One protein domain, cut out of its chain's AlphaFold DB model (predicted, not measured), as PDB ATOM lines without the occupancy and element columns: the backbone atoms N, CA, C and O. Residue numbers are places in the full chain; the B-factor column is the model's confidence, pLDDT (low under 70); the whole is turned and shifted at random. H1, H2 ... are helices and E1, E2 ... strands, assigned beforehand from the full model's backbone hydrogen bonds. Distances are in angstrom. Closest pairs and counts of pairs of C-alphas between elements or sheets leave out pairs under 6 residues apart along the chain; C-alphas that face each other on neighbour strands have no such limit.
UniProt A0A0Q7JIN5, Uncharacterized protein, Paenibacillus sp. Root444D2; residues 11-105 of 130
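This is residues 11 to 105 of the 130 residues of an uncharacterized protein of Paenibacillus sp. Root444D2 (UniProt A0A0Q7JIN5). A long helix, H2, forms a shaft with the small helix H1 set off beyond one end and a strongly twisted three-stranded sheet at the other. H4 folds back beside the sheet-side half of H2, H3 packs on that half too, and residues 71 to 76 of the E1-E2 turn stick out. The 95 printed residues hold four named helices and three named strands, in the order H1 H2 H3 E1 E2 E3 H4; the antiparallel sheet runs E1 E2 E3, and the class is mixed. The whole is extended, with a radius of gyration of the C-alphas of 19.2 A and spans of 66 by 34 by 22 A.

H1, residues 12 to 20, is apart from H2, residues 29 to 48. With residues 41 to 45 alone H2 touches H3, residues 52 to 55; the closest C-alphas, of Ala 41 and Leu 55, are 7.1 A apart. E1, residues 65 to 70, E2, 77 to 85, and E3, 90 to 95, form a meander, each strand the antiparallel neighbour of the one before. N 68 and O 79 are 2.9 A apart in the hairpin E1 and E2, N 93 and O 82 2.8 A in the hairpin E2 and E3. H2 and H3 only graze the sheet. H4, residues 97 to 105, is on it at a height of 10.9 A, over E2 and slantwise to the strands at 45 degrees to E2 on the local plane. H4 touches residues 40 to 44 of H2 alone, at a shallow tilt of 24 degrees, opposite ways; the closest C-alphas, of Asp 43 and Val 99, are 6.8 A apart. In H1, H2 and H4 every O i to N i+4 pair is within hydrogen-bond range; H3 is too short for one.

H1 begins at C-alpha 12 (-24.057, -28.744, 111.933). H2 is 28.9 A long and E2 25.4 A. H4 ends at C-alpha 105 (-11.804, -7.482, 123.203).

The C-alphas farthest apart, of Leu 20 and Ser 72, are 66.5 A apart. The printed part has no cut and no long link. In this model pLDDT is under 70 at residues 86 to 88.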
ATOM      1  N   GLY A  11     -22.797 -23.979 111.981       77.56
ATOM      2  CA  GLY A  11     -22.874 -25.189 112.797       77.56
ATOM      3  C   GLY A  11     -23.711 -26.300 112.154       77.56
ATOM      4  O   GLY A  11     -24.657 -26.044 111.410       77.56
ATOM      5  N   PHE A  12     -23.386 -27.557 112.483       79.69
ATOM      6  CA  PHE A  12     -24.057 -28.744 111.933       79.69
ATOM      7  C   PHE A  12     -25.578 -28.736 112.155       79.69
ATOM      8  O   PHE A  12     -26.329 -29.004 111.221       79.69
ATOM      9  N   GLU A  13     -26.036 -28.381 113.359       80.94
ATOM     10  CA  GLU A  13     -27.466 -28.329 113.691       80.94
ATOM     11  C   GLU A  13     -28.205 -27.246 112.895       80.94
ATOM     12  O   GLU A  13     -29.288 -27.504 112.367       80.94
ATOM     13  N   THR A  14     -27.606 -26.062 112.731       83.06
ATOM     14  CA  THR A  14     -28.171 -24.972 111.919       83.06
ATOM     15  C   THR A  14     -28.301 -25.403 110.461       83.06
ATOM     16  O   THR A  14     -29.355 -25.224 109.856       83.06
ATOM     17  N   THR A  15     -27.268 -26.045 109.907       84.31
ATOM     18  CA  THR A  15     -27.288 -26.582 108.538       84.31
ATOM     19  C   THR A  15     -28.313 -27.706 108.374       84.31
ATOM     20  O   THR A  15     -29.039 -27.729 107.380       84.31
ATOM     21  N   ARG A  16     -28.431 -28.626 109.344       84.56
ATOM     22  CA  ARG A  16     -29.439 -29.701 109.306       84.56
ATOM     23  C   ARG A  16     -30.854 -29.128 109.351       84.56
ATOM     24  O   ARG A  16     -31.693 -29.515 108.543       84.56
ATOM     25  N   THR A  17     -31.100 -28.181 110.249       87.19
ATOM     26  CA  THR A  17     -32.412 -27.544 110.420       87.19
ATOM     27  C   THR A  17     -32.804 -26.723 109.193       87.19
ATOM     28  O   THR A  17     -33.942 -26.823 108.750       87.19
ATOM     29  N   ALA A  18     -31.863 -25.990 108.585       88.31
ATOM     30  CA  ALA A  18     -32.095 -25.249 107.343       88.31
ATOM     31  C   ALA A  18     -32.592 -26.168 106.215       88.31
ATOM     32  O   ALA A  18     -33.571 -25.857 105.534       88.31
ATOM     33  N   ARG A  19     -31.960 -27.344 106.073       88.31
ATOM     34  CA  ARG A  19     -32.357 -28.365 105.091       88.31
ATOM     35  C   ARG A  19     -33.743 -28.938 105.378       88.31
ATOM     36  O   ARG A  19     -34.530 -29.071 104.450       88.31
ATOM     37  N   LEU A  20     -34.045 -29.263 106.637       92.19
ATOM     38  CA  LEU A  20     -35.343 -29.836 107.024       92.19
ATOM     39  C   LEU A  20     -36.493 -28.833 106.897       92.19
ATOM     40  O   LEU A  20     -37.581 -29.192 106.463       92.19
ATOM     41  N   ALA A  21     -36.255 -27.574 107.259       91.25
ATOM     42  CA  ALA A  21     -37.259 -26.518 107.215       91.25
ATOM     43  C   ALA A  21     -37.431 -25.896 105.817       91.25
ATOM     44  O   ALA A  21     -38.281 -25.021 105.663       91.25
ATOM     45  N   ASN A  22     -36.616 -26.299 104.831       89.50
ATOM     46  CA  ASN A  22     -36.512 -25.684 103.504       89.50
ATOM     47  C   ASN A  22     -36.422 -24.144 103.566       89.50
ATOM     48  O   ASN A  22     -37.093 -23.421 102.829       89.50
ATOM     49  N   LYS A  23     -35.621 -23.642 104.510       90.44
ATOM     50  CA  LYS A  23     -35.417 -22.214 104.775       90.44
ATOM     51  C   LYS A  23     -33.931 -21.916 104.875       90.44
ATOM     52  O   LYS A  23     -33.150 -22.743 105.342       90.44
ATOM     53  N   LEU A  24     -33.552 -20.698 104.504       86.06
ATOM     54  CA  LEU A  24     -32.213 -20.191 104.760       86.06
ATOM     55  C   LEU A  24     -32.086 -19.838 106.247       86.06
ATOM     56  O   LEU A  24     -32.756 -18.928 106.729       86.06
ATOM     57  N   LEU A  25     -31.231 -20.563 106.967       86.25
ATOM     58  CA  LEU A  25     -30.813 -20.206 108.321       86.25
ATOM     59  C   LEU A  25     -29.326 -19.885 108.283       86.25
ATOM     60  O   LEU A  25     -28.532 -20.712 107.836       86.25
ATOM     61  N   ILE A  26     -28.971 -18.697 108.762       83.00
ATOM     62  CA  ILE A  26     -27.593 -18.210 108.821       83.00
ATOM     63  C   ILE A  26     -27.227 -18.059 110.292       83.00
ATOM     64  O   ILE A  26     -27.955 -17.415 111.047       83.00
ATOM     65  N   ASN A  27     -26.099 -18.642 110.699       81.88
ATOM     66  CA  ASN A  27     -25.525 -18.318 111.999       81.88
ATOM     67  C   ASN A  27     -24.812 -16.963 111.893       81.88
ATOM     68  O   ASN A  27     -23.854 -16.837 111.132       81.88
ATOM     69  N   ILE A  28     -25.283 -15.963 112.639       84.12
ATOM     70  CA  ILE A  28     -24.740 -14.600 112.582       84.12
ATOM     71  C   ILE A  28     -23.416 -14.462 113.341       84.12
ATOM     72  O   ILE A  28     -22.604 -13.607 113.009       84.12
ATOM     73  N   GLU A  29     -23.165 -15.319 114.331       82.44
ATOM     74  CA  GLU A  29     -21.980 -15.234 115.188       82.44
ATOM     75  C   GLU A  29     -20.658 -15.295 114.390       82.44
ATOM     76  O   GLU A  29     -19.859 -14.368 114.530       82.44
ATOM     77  N   PRO A  30     -20.429 -16.266 113.476       81.81
ATOM     78  CA  PRO A  30     -19.247 -16.280 112.611       81.81
ATOM     79  C   PRO A  30     -19.057 -14.999 111.791       81.81
ATOM     80  O   PRO A  30     -17.925 -14.581 111.560       81.81
ATOM     81  N   ILE A  31     -20.158 -14.369 111.367       85.69
ATOM     82  CA  ILE A  31     -20.132 -13.126 110.589       85.69
ATOM     83  C   ILE A  31     -19.690 -11.969 111.489       85.69
ATOM     84  O   ILE A  31     -18.775 -11.237 111.123       85.69
ATOM     85  N   CYS A  32     -20.266 -11.840 112.687       88.75
ATOM     86  CA  CYS A  32     -19.858 -10.828 113.661       88.75
ATOM     87  C   CYS A  32     -18.376 -10.962 114.036       88.75
ATOM     88  O   CYS A  32     -17.656  -9.965 114.058       88.75
ATOM     89  N   VAL A  33     -17.902 -12.191 114.270       88.19
ATOM     90  CA  VAL A  33     -16.491 -12.455 114.574       88.19
ATOM     91  C   VAL A  33     -15.597 -12.057 113.397       88.19
ATOM     92  O   VAL A  33     -14.622 -11.333 113.593       88.19
ATOM     93  N   ALA A  34     -15.946 -12.450 112.169       89.56
ATOM     94  CA  ALA A  34     -15.204 -12.045 110.976       89.56
ATOM     95  C   ALA A  34     -15.151 -10.513 110.824       89.56
ATOM     96  O   ALA A  34     -14.094  -9.963 110.518       89.56
ATOM     97  N   CYS A  35     -16.252  -9.811 111.106       93.44
ATOM     98  CA  CYS A  35     -16.296  -8.350 111.099       93.44
ATOM     99  C   CYS A  35     -15.386  -7.720 112.164       93.44
ATOM    100  O   CYS A  35     -14.771  -6.695 111.880       93.44
ATOM    101  N   MET A  36     -15.248  -8.318 113.354       93.25
ATOM    102  CA  MET A  36     -14.302  -7.825 114.365       93.25
ATOM    103  C   MET A  36     -12.856  -7.896 113.865       93.25
ATOM    104  O   MET A  36     -12.128  -6.909 113.957       93.25
ATOM    105  N   PHE A  37     -12.456  -9.027 113.275       91.75
ATOM    106  CA  PHE A  37     -11.123  -9.170 112.683       91.75
ATOM    107  C   PHE A  37     -10.914  -8.235 111.490       91.75
ATOM    108  O   PHE A  37      -9.855  -7.624 111.378       91.75
ATOM    109  N   ALA A  38     -11.920  -8.082 110.625       93.75
ATOM    110  CA  ALA A  38     -11.855  -7.165 109.492       93.75
ATOM    111  C   ALA A  38     -11.689  -5.711 109.951       93.75
ATOM    112  O   ALA A  38     -10.841  -4.995 109.426       93.75
ATOM    113  N   ARG A  39     -12.446  -5.285 110.969       95.69
ATOM    114  CA  ARG A  39     -12.299  -3.958 111.574       95.69
ATOM    115  C   ARG A  39     -10.899  -3.762 112.150       95.69
ATOM    116  O   ARG A  39     -10.277  -2.749 111.873       95.69
ATOM    117  N   PHE A  40     -10.385  -4.741 112.890       94.00
ATOM    118  CA  PHE A  40      -9.046  -4.665 113.476       94.00
ATOM    119  C   PHE A  40      -7.946  -4.571 112.411       94.00
ATOM    120  O   PHE A  40      -7.037  -3.752 112.526       94.00
ATOM    121  N   ALA A  41      -8.062  -5.364 111.344       93.19
ATOM    122  CA  ALA A  41      -7.170  -5.302 110.194       93.19
ATOM    123  C   ALA A  41      -7.186  -3.913 109.542       93.19
ATOM    124  O   ALA A  41      -6.127  -3.346 109.275       93.19
ATOM    125  N   LEU A  42      -8.383  -3.362 109.315       94.81
ATOM    126  CA  LEU A  42      -8.559  -2.025 108.759       94.81
ATOM    127  C   LEU A  42      -7.929  -0.964 109.659       94.81
ATOM    128  O   LEU A  42      -7.126  -0.187 109.158       94.81
ATOM    129  N   ASP A  43      -8.217  -0.981 110.961       94.31
ATOM    130  CA  ASP A  43      -7.688  -0.005 111.916       94.31
ATOM    131  C   ASP A  43      -6.151   0.017 111.913       94.31
ATOM    132  O   ASP A  43      -5.555   1.097 111.917       94.31
ATOM    133  N   ILE A  44      -5.495  -1.148 111.848       91.25
ATOM    134  CA  ILE A  44      -4.031  -1.235 111.754       91.25
ATOM    135  C   ILE A  44      -3.539  -0.667 110.423       91.25
ATOM    136  O   ILE A  44      -2.693   0.225 110.421       91.25
ATOM    137  N   ILE A  45      -4.090  -1.132 109.298       91.88
ATOM    138  CA  ILE A  45      -3.661  -0.697 107.961       91.88
ATOM    139  C   ILE A  45      -3.836   0.817 107.800       91.88
ATOM    140  O   ILE A  45      -2.937   1.486 107.295       91.88
ATOM    141  N   THR A  46      -4.958   1.384 108.248       93.00
ATOM    142  CA  THR A  46      -5.225   2.822 108.114       93.00
ATOM    143  C   THR A  46      -4.426   3.670 109.093       93.00
ATOM    144  O   THR A  46      -4.110   4.811 108.770       93.00
ATOM    145  N   SER A  47      -4.096   3.144 110.278       91.31
ATOM    146  CA  SER A  47      -3.337   3.898 111.284       91.31
ATOM    147  C   SER A  47      -1.834   3.892 111.018       91.31
ATOM    148  O   SER A  47      -1.168   4.873 111.340       91.31
ATOM    149  N   SER A  48      -1.289   2.814 110.443       87.94
ATOM    150  CA  SER A  48       0.160   2.662 110.267       87.94
ATOM    151  C   SER A  48       0.651   2.532 108.836       87.94
ATOM    152  O   SER A  48       1.854   2.627 108.608       87.94
ATOM    153  N   GLY A  49      -0.238   2.279 107.874       88.56
ATOM    154  CA  GLY A  49       0.157   1.960 106.502       88.56
ATOM    155  C   GLY A  49       0.797   0.577 106.344       88.56
ATOM    156  O   GLY A  49       1.378   0.303 105.292       88.56
ATOM    157  N   ALA A  50       0.704  -0.293 107.359       87.12
ATOM    158  CA  ALA A  50       1.220  -1.656 107.283       87.12
ATOM    159  C   ALA A  50       0.557  -2.443 106.141       87.12
ATOM    160  O   ALA A  50      -0.630  -2.293 105.835       87.12
ATOM    161  N   ARG A  51       1.331  -3.320 105.506       85.94
ATOM    162  CA  ARG A  51       0.865  -4.191 104.423       85.94
ATOM    163  C   ARG A  51       0.128  -5.398 104.991       85.94
ATOM    164  O   ARG A  51       0.428  -5.882 106.077       85.94
ATOM    165  N   MET A  52      -0.757  -5.984 104.184       85.81
ATOM    166  CA  MET A  52      -1.501  -7.190 104.571       85.81
ATOM    167  C   MET A  52      -0.586  -8.344 105.022       85.81
ATOM    168  O   MET A  52      -0.886  -9.036 105.986       85.81
ATOM    169  N   ASN A  53       0.569  -8.526 104.374       84.62
ATOM    170  CA  ASN A  53       1.516  -9.590 104.732       84.62
ATOM    171  C   ASN A  53       2.232  -9.348 106.075       84.62
ATOM    172  O   ASN A  53       2.690 -10.303 106.701       84.62
ATOM    173  N   GLU A  54       2.352  -8.092 106.512       83.12
ATOM    174  CA  GLU A  54       2.904  -7.727 107.827       83.12
ATOM    175  C   GLU A  54       1.839  -7.968 108.911       83.12
ATOM    176  O   GLU A  54       2.132  -8.560 109.947       83.12
ATOM    177  N   LEU A  55       0.576  -7.633 108.619       85.19
ATOM    178  CA  LEU A  55      -0.577  -7.882 109.492       85.19
ATOM    179  C   LEU A  55      -0.736  -9.368 109.863       85.19
ATOM    180  O   LEU A  55      -1.024  -9.701 111.010       85.19
ATOM    181  N   LEU A  56      -0.514 -10.284 108.914       81.94
ATOM    182  CA  LEU A  56      -0.618 -11.730 109.155       81.94
ATOM    183  C   LEU A  56       0.398 -12.265 110.178       81.94
ATOM    184  O   LEU A  56       0.256 -13.392 110.645       81.94
ATOM    185  N   GLN A  57       1.418 -11.476 110.515       78.62
ATOM    186  CA  GLN A  57       2.459 -11.849 111.469       78.62
ATOM    187  C   GLN A  57       2.192 -11.313 112.881       78.62
ATOM    188  O   GLN A  57       3.023 -11.515 113.763       78.62
ATOM    189  N   ILE A  58       1.048 -10.656 113.114       81.62
ATOM    190  CA  ILE A  58       0.636 -10.212 114.449       81.62
ATOM    191  C   ILE A  58       0.543 -11.410 115.394       81.62
ATOM    192  O   ILE A  58      -0.287 -12.303 115.218       81.62
ATOM    193  N   SER A  59       1.341 -11.374 116.455       81.56
ATOM    194  CA  SER A  59       1.249 -12.267 117.605       81.56
ATOM    195  C   SER A  59       0.874 -11.484 118.863       81.56
ATOM    196  O   SER A  59       1.263 -10.332 119.045       81.56
ATOM    197  N   TYR A  60       0.115 -12.106 119.767       79.50
ATOM    198  CA  TYR A  60      -0.136 -11.525 121.086       79.50
ATOM    199  C   TYR A  60       0.957 -11.953 122.069       79.50
ATOM    200  O   TYR A  60       0.761 -12.832 122.912       79.50
ATOM    201  N   ASP A  61       2.130 -11.343 121.931       81.88
ATOM    202  CA  ASP A  61       3.250 -11.497 122.855       81.88
ATOM    203  C   ASP A  61       3.805 -10.132 123.297       81.88
ATOM    204  O   ASP A  61       3.412  -9.072 122.798       81.88
ATOM    205  N   LYS A  62       4.690 -10.163 124.298       80.06
ATOM    206  CA  LYS A  62       5.253  -8.958 124.924       80.06
ATOM    207  C   LYS A  62       6.221  -8.203 124.013       80.06
ATOM    208  O   LYS A  62       6.455  -7.022 124.254       80.06
ATOM    209  N   ASP A  63       6.779  -8.875 123.011       81.69
ATOM    210  CA  ASP A  63       7.751  -8.290 122.092       81.69
ATOM    211  C   ASP A  63       7.045  -7.586 120.927       81.69
ATOM    212  O   ASP A  63       7.540  -6.576 120.427       81.69
ATOM    213  N   CYS A  64       5.866  -8.084 120.553       84.62
ATOM    214  CA  CYS A  64       4.975  -7.533 119.546       84.62
ATOM    215  C   CYS A  64       4.152  -6.350 120.079       84.62
ATOM    216  O   CYS A  64       4.047  -5.322 119.418       84.62
ATOM    217  N   CYS A  65       3.568  -6.459 121.276       88.06
ATOM    218  CA  CYS A  65       2.663  -5.447 121.830       88.06
ATOM    219  C   CYS A  65       3.366  -4.603 122.902       88.06
ATOM    220  O   CYS A  65       3.332  -4.934 124.089       88.06
ATOM    221  N   VAL A  66       3.981  -3.491 122.501       89.19
ATOM    222  CA  VAL A  66       4.809  -2.662 123.387       89.19
ATOM    223  C   VAL A  66       4.080  -1.373 123.762       89.19
ATOM    224  O   VAL A  66       3.648  -0.609 122.903       89.19
ATOM    225  N   VAL A  67       3.988  -1.084 125.060       90.69
ATOM    226  CA  VAL A  67       3.481   0.199 125.569       90.69
ATOM    227  C   VAL A  67       4.622   0.940 126.249       90.69
ATOM    228  O   VAL A  67       5.201   0.444 127.213       90.69
ATOM    229  N   THR A  68       4.946   2.132 125.755       91.56
ATOM    230  CA  THR A  68       5.983   2.997 126.336       91.56
ATOM    231  C   THR A  68       5.372   4.280 126.891       91.56
ATOM    232  O   THR A  68       4.265   4.670 126.521       91.56
ATOM    233  N   VAL A  69       6.077   4.928 127.819       92.50
ATOM    234  CA  VAL A  69       5.671   6.217 128.394       92.50
ATOM    235  C   VAL A  69       6.758   7.233 128.103       92.50
ATOM    236  O   VAL A  69       7.869   7.118 128.620       92.50
ATOM    237  N   ASP A  70       6.423   8.234 127.299       90.38
ATOM    238  CA  ASP A  70       7.278   9.380 127.058       90.38
ATOM    239  C   ASP A  70       7.090  10.405 128.183       90.38
ATOM    240  O   ASP A  70       6.026  11.011 128.335       90.38
ATOM    241  N   LYS A  71       8.132  10.552 129.005       92.81
ATOM    242  CA  LYS A  71       8.179  11.493 130.133       92.81
ATOM    243  C   LYS A  71       8.768  12.854 129.748       92.81
ATOM    244  O   LYS A  71       8.838  13.726 130.606       92.81
ATOM    245  N   SER A  72       9.223  13.025 128.504       91.25
ATOM    246  CA  SER A  72       9.791  14.292 128.024       91.25
ATOM    247  C   SER A  72       8.721  15.354 127.739       91.25
ATOM    248  O   SER A  72       9.023  16.544 127.711       91.25
ATOM    249  N   VAL A  73       7.463  14.931 127.591       88.62
ATOM    250  CA  VAL A  73       6.277  15.779 127.408       88.62
ATOM    251  C   VAL A  73       5.427  15.838 128.681       88.62
ATOM    252  O   VAL A  73       5.344  14.867 129.432       88.62
ATOM    253  N   SER A  74       4.784  16.989 128.914       89.44
ATOM    254  CA  SER A  74       3.867  17.219 130.038       89.44
ATOM    255  C   SER A  74       2.454  17.538 129.518       89.44
ATOM    256  O   SER A  74       2.295  18.550 128.832       89.44
ATOM    257  N   PRO A  75       1.430  16.716 129.820       87.56
ATOM    258  CA  PRO A  75       1.495  15.500 130.633       87.56
ATOM    259  C   PRO A  75       2.222  14.339 129.917       87.56
ATOM    260  O   PRO A  75       2.242  14.308 128.683       87.56
ATOM    261  N   PRO A  76       2.783  13.365 130.668       90.19
ATOM    262  CA  PRO A  76       3.435  12.194 130.086       90.19
ATOM    263  C   PRO A  76       2.516  11.451 129.119       90.19
ATOM    264  O   PRO A  76       1.360  11.158 129.439       90.19
ATOM    265  N   ARG A  77       3.041  11.108 127.942       90.62
ATOM    266  CA  ARG A  77       2.263  10.487 126.867       90.62
ATOM    267  C   ARG A  77       2.527   8.988 126.809       90.62
ATOM    268  O   ARG A  77       3.675   8.554 126.765       90.62
ATOM    269  N   LYS A  78       1.463   8.183 126.774       92.50
ATOM    270  CA  LYS A  78       1.565   6.749 126.466       92.50
ATOM    271  C   LYS A  78       1.628   6.549 124.956       92.50
ATOM    272  O   LYS A  78       0.795   7.093 124.233       92.50
ATOM    273  N   ASN A  79       2.580   5.745 124.504       91.38
ATOM    274  CA  ASN A  79       2.695   5.313 123.119       91.38
ATOM    275  C   ASN A  79       2.417   3.814 123.046       91.38
ATOM    276  O   ASN A  79       3.039   3.027 123.762       91.38
ATOM    277  N   TYR A  80       1.499   3.439 122.167       92.62
ATOM    278  CA  TYR A  80       1.127   2.057 121.903       92.62
ATOM    279  C   TYR A  80       1.779   1.642 120.592       92.62
ATOM    280  O   TYR A  80       1.623   2.330 119.585       92.62
ATOM    281  N   ILE A  81       2.572   0.578 120.617       91.62
ATOM    282  CA  ILE A  81       3.453   0.200 119.517       91.62
ATOM    283  C   ILE A  81       3.234  -1.269 119.208       91.62
ATOM    284  O   ILE A  81       3.431  -2.125 120.071       91.62
ATOM    285  N   PHE A  82       2.878  -1.554 117.964       89.94
ATOM    286  CA  PHE A  82       2.994  -2.899 117.439       89.94
ATOM    287  C   PHE A  82       4.335  -3.097 116.745       89.94
ATOM    288  O   PHE A  82       4.729  -2.283 115.911       89.94
ATOM    289  N   ARG A  83       5.023  -4.188 117.068       87.94
ATOM    290  CA  ARG A  83       6.286  -4.576 116.454       87.94
ATOM    291  C   ARG A  83       6.098  -5.852 115.653       87.94
ATOM    292  O   ARG A  83       5.927  -6.925 116.221       87.94
ATOM    293  N   PHE A  84       6.171  -5.736 114.335       82.38
ATOM    294  CA  PHE A  84       6.074  -6.880 113.429       82.38
ATOM    295  C   PHE A  84       7.387  -7.068 112.682       82.38
ATOM    296  O   PHE A  84       8.190  -6.140 112.587       82.38
ATOM    297  N   LYS A  85       7.621  -8.267 112.144       71.50
ATOM    298  CA  LYS A  85       8.787  -8.508 111.289       71.50
ATOM    299  C   LYS A  85       8.657  -7.672 110.015       71.50
ATOM    300  O   LYS A  85       7.756  -7.911 109.209       71.50
ATOM    301  N   GLY A  86       9.559  -6.709 109.849       65.81
ATOM    302  CA  GLY A  86       9.761  -6.013 108.587       65.81
ATOM    303  C   GLY A  86      10.516  -6.894 107.588       65.81
ATOM    304  O   GLY A  86      10.618  -8.111 107.747       65.81
ATOM    305  N   ARG A  87      11.054  -6.280 106.528       62.91
ATOM    306  CA  ARG A  87      11.797  -7.009 105.482       62.91
ATOM    307  C   ARG A  87      13.138  -7.565 105.967       62.91
ATOM    308  O   ARG A  87      13.501  -8.664 105.564       62.91
ATOM    309  N   GLU A  88      13.843  -6.814 106.810       69.94
ATOM    310  CA  GLU A  88      15.169  -7.178 107.338       69.94
ATOM    311  C   GLU A  88      15.178  -7.187 108.873       69.94
ATOM    312  O   GLU A  88      15.660  -8.143 109.475       69.94
ATOM    313  N   GLU A  89      14.550  -6.190 109.509       77.38
ATOM    314  CA  GLU A  89      14.428  -6.081 110.967       77.38
ATOM    315  C   GLU A  89      12.979  -5.820 111.418       77.38
ATOM    316  O   GLU A  89      12.145  -5.389 110.613       77.38
ATOM    317  N   PRO A  90      12.638  -6.089 112.694       79.94
ATOM    318  CA  PRO A  90      11.341  -5.725 113.251       79.94
ATOM    319  C   PRO A  90      11.086  -4.213 113.187       79.94
ATOM    320  O   PRO A  90      11.899  -3.418 113.652       79.94
ATOM    321  N   GLU A  91       9.928  -3.820 112.663       85.50
ATOM    322  CA  GLU A  91       9.531  -2.418 112.520       85.50
ATOM    323  C   GLU A  91       8.505  -2.037 113.595       85.50
ATOM    324  O   GLU A  91       7.641  -2.839 113.958       85.50
ATOM    325  N   ASN A  92       8.611  -0.815 114.126       89.25
ATOM    326  CA  ASN A  92       7.692  -0.286 115.132       89.25
ATOM    327  C   ASN A  92       6.581   0.529 114.455       89.25
ATOM    328  O   ASN A  92       6.849   1.566 113.852       89.25
ATOM    329  N   TYR A  93       5.332   0.126 114.657       89.31
ATOM    330  CA  TYR A  93       4.150   0.842 114.195       89.31
ATOM    331  C   TYR A  93       3.407   1.458 115.379       89.31
ATOM    332  O   TYR A  93       2.902   0.750 116.251       89.31
ATOM    333  N   TYR A  94       3.325   2.786 115.405       90.19
ATOM    334  CA  TYR A  94       2.582   3.511 116.432       90.19
ATOM    335  C   TYR A  94       1.083   3.415 116.175       90.19
ATOM    336  O   TYR A  94       0.623   3.594 115.049       90.19
ATOM    337  N   MET A  95       0.326   3.159 117.236       91.50
ATOM    338  CA  MET A  95      -1.107   2.913 117.175       91.50
ATOM    339  C   MET A  95      -1.878   3.824 118.124       91.50
ATOM    340  O   MET A  95      -1.381   4.183 119.198       91.50
ATOM    341  N   PRO A  96      -3.135   4.142 117.784       92.75
ATOM    342  CA  PRO A  96      -4.090   4.645 118.755       92.75
ATOM    343  C   PRO A  96      -4.315   3.631 119.888       92.75
ATOM    344  O   PRO A  96      -4.371   2.421 119.659       92.75
ATOM    345  N   GLU A  97      -4.525   4.130 121.108       93.12
ATOM    346  CA  GLU A  97      -4.868   3.307 122.282       93.12
ATOM    347  C   GLU A  97      -6.081   2.400 122.030       93.12
ATOM    348  O   GLU A  97      -6.122   1.251 122.471       93.12
ATOM    349  N   GLU A  98      -7.062   2.910 121.287       93.88
ATOM    350  CA  GLU A  98      -8.307   2.201 120.996       93.88
ATOM    351  C   GLU A  98      -8.079   0.914 120.192       93.88
ATOM    352  O   GLU A  98      -8.782  -0.070 120.410       93.88
ATOM    353  N   VAL A  99      -7.043   0.858 119.348       93.31
ATOM    354  CA  VAL A  99      -6.686  -0.363 118.603       93.31
ATOM    355  C   VAL A  99      -6.189  -1.452 119.560       93.31
ATOM    356  O   VAL A  99      -6.545  -2.622 119.422       93.31
ATOM    357  N   PHE A 100      -5.427  -1.073 120.590       91.69
ATOM    358  CA  PHE A 100      -4.963  -1.996 121.633       91.69
ATOM    359  C   PHE A 100      -6.110  -2.491 122.516       91.69
ATOM    360  O   PHE A 100      -6.168  -3.675 122.856       91.69
ATOM    361  N   LYS A 101      -7.043  -1.606 122.881       92.94
ATOM    362  CA  LYS A 101      -8.257  -2.000 123.611       92.94
ATOM    363  C   LYS A 101      -9.097  -2.972 122.789       92.94
ATOM    364  O   LYS A 101      -9.480  -4.018 123.306       92.94
ATOM    365  N   PHE A 102      -9.293  -2.685 121.505       94.88
ATOM    366  CA  PHE A 102     -10.077  -3.537 120.619       94.88
ATOM    367  C   PHE A 102      -9.433  -4.916 120.402       94.88
ATOM    368  O   PHE A 102     -10.121  -5.935 120.424       94.88
ATOM    369  N   MET A 103      -8.102  -4.988 120.309       91.50
ATOM    370  CA  MET A 103      -7.384  -6.268 120.306       91.50
ATOM    371  C   MET A 103      -7.680  -7.097 121.568       91.50
ATOM    372  O   MET A 103      -7.918  -8.300 121.478       91.50
ATOM    373  N   ASN A 104      -7.710  -6.469 122.749       90.12
ATOM    374  CA  ASN A 104      -8.044  -7.165 123.996       90.12
ATOM    375  C   ASN A 104      -9.484  -7.698 124.008       90.12
ATOM    376  O   ASN A 104      -9.724  -8.779 124.550       90.12
ATOM    377  N   GLU A 105     -10.431  -6.993 123.387       92.62
ATOM    378  CA  GLU A 105     -11.804  -7.482 123.203       92.62
ATOM    379  C   GLU A 105     -11.843  -8.724 122.305       92.62
ATOM    380  O   GLU A 105     -12.483  -9.717 122.661       92.62
TER     381      GLU A 105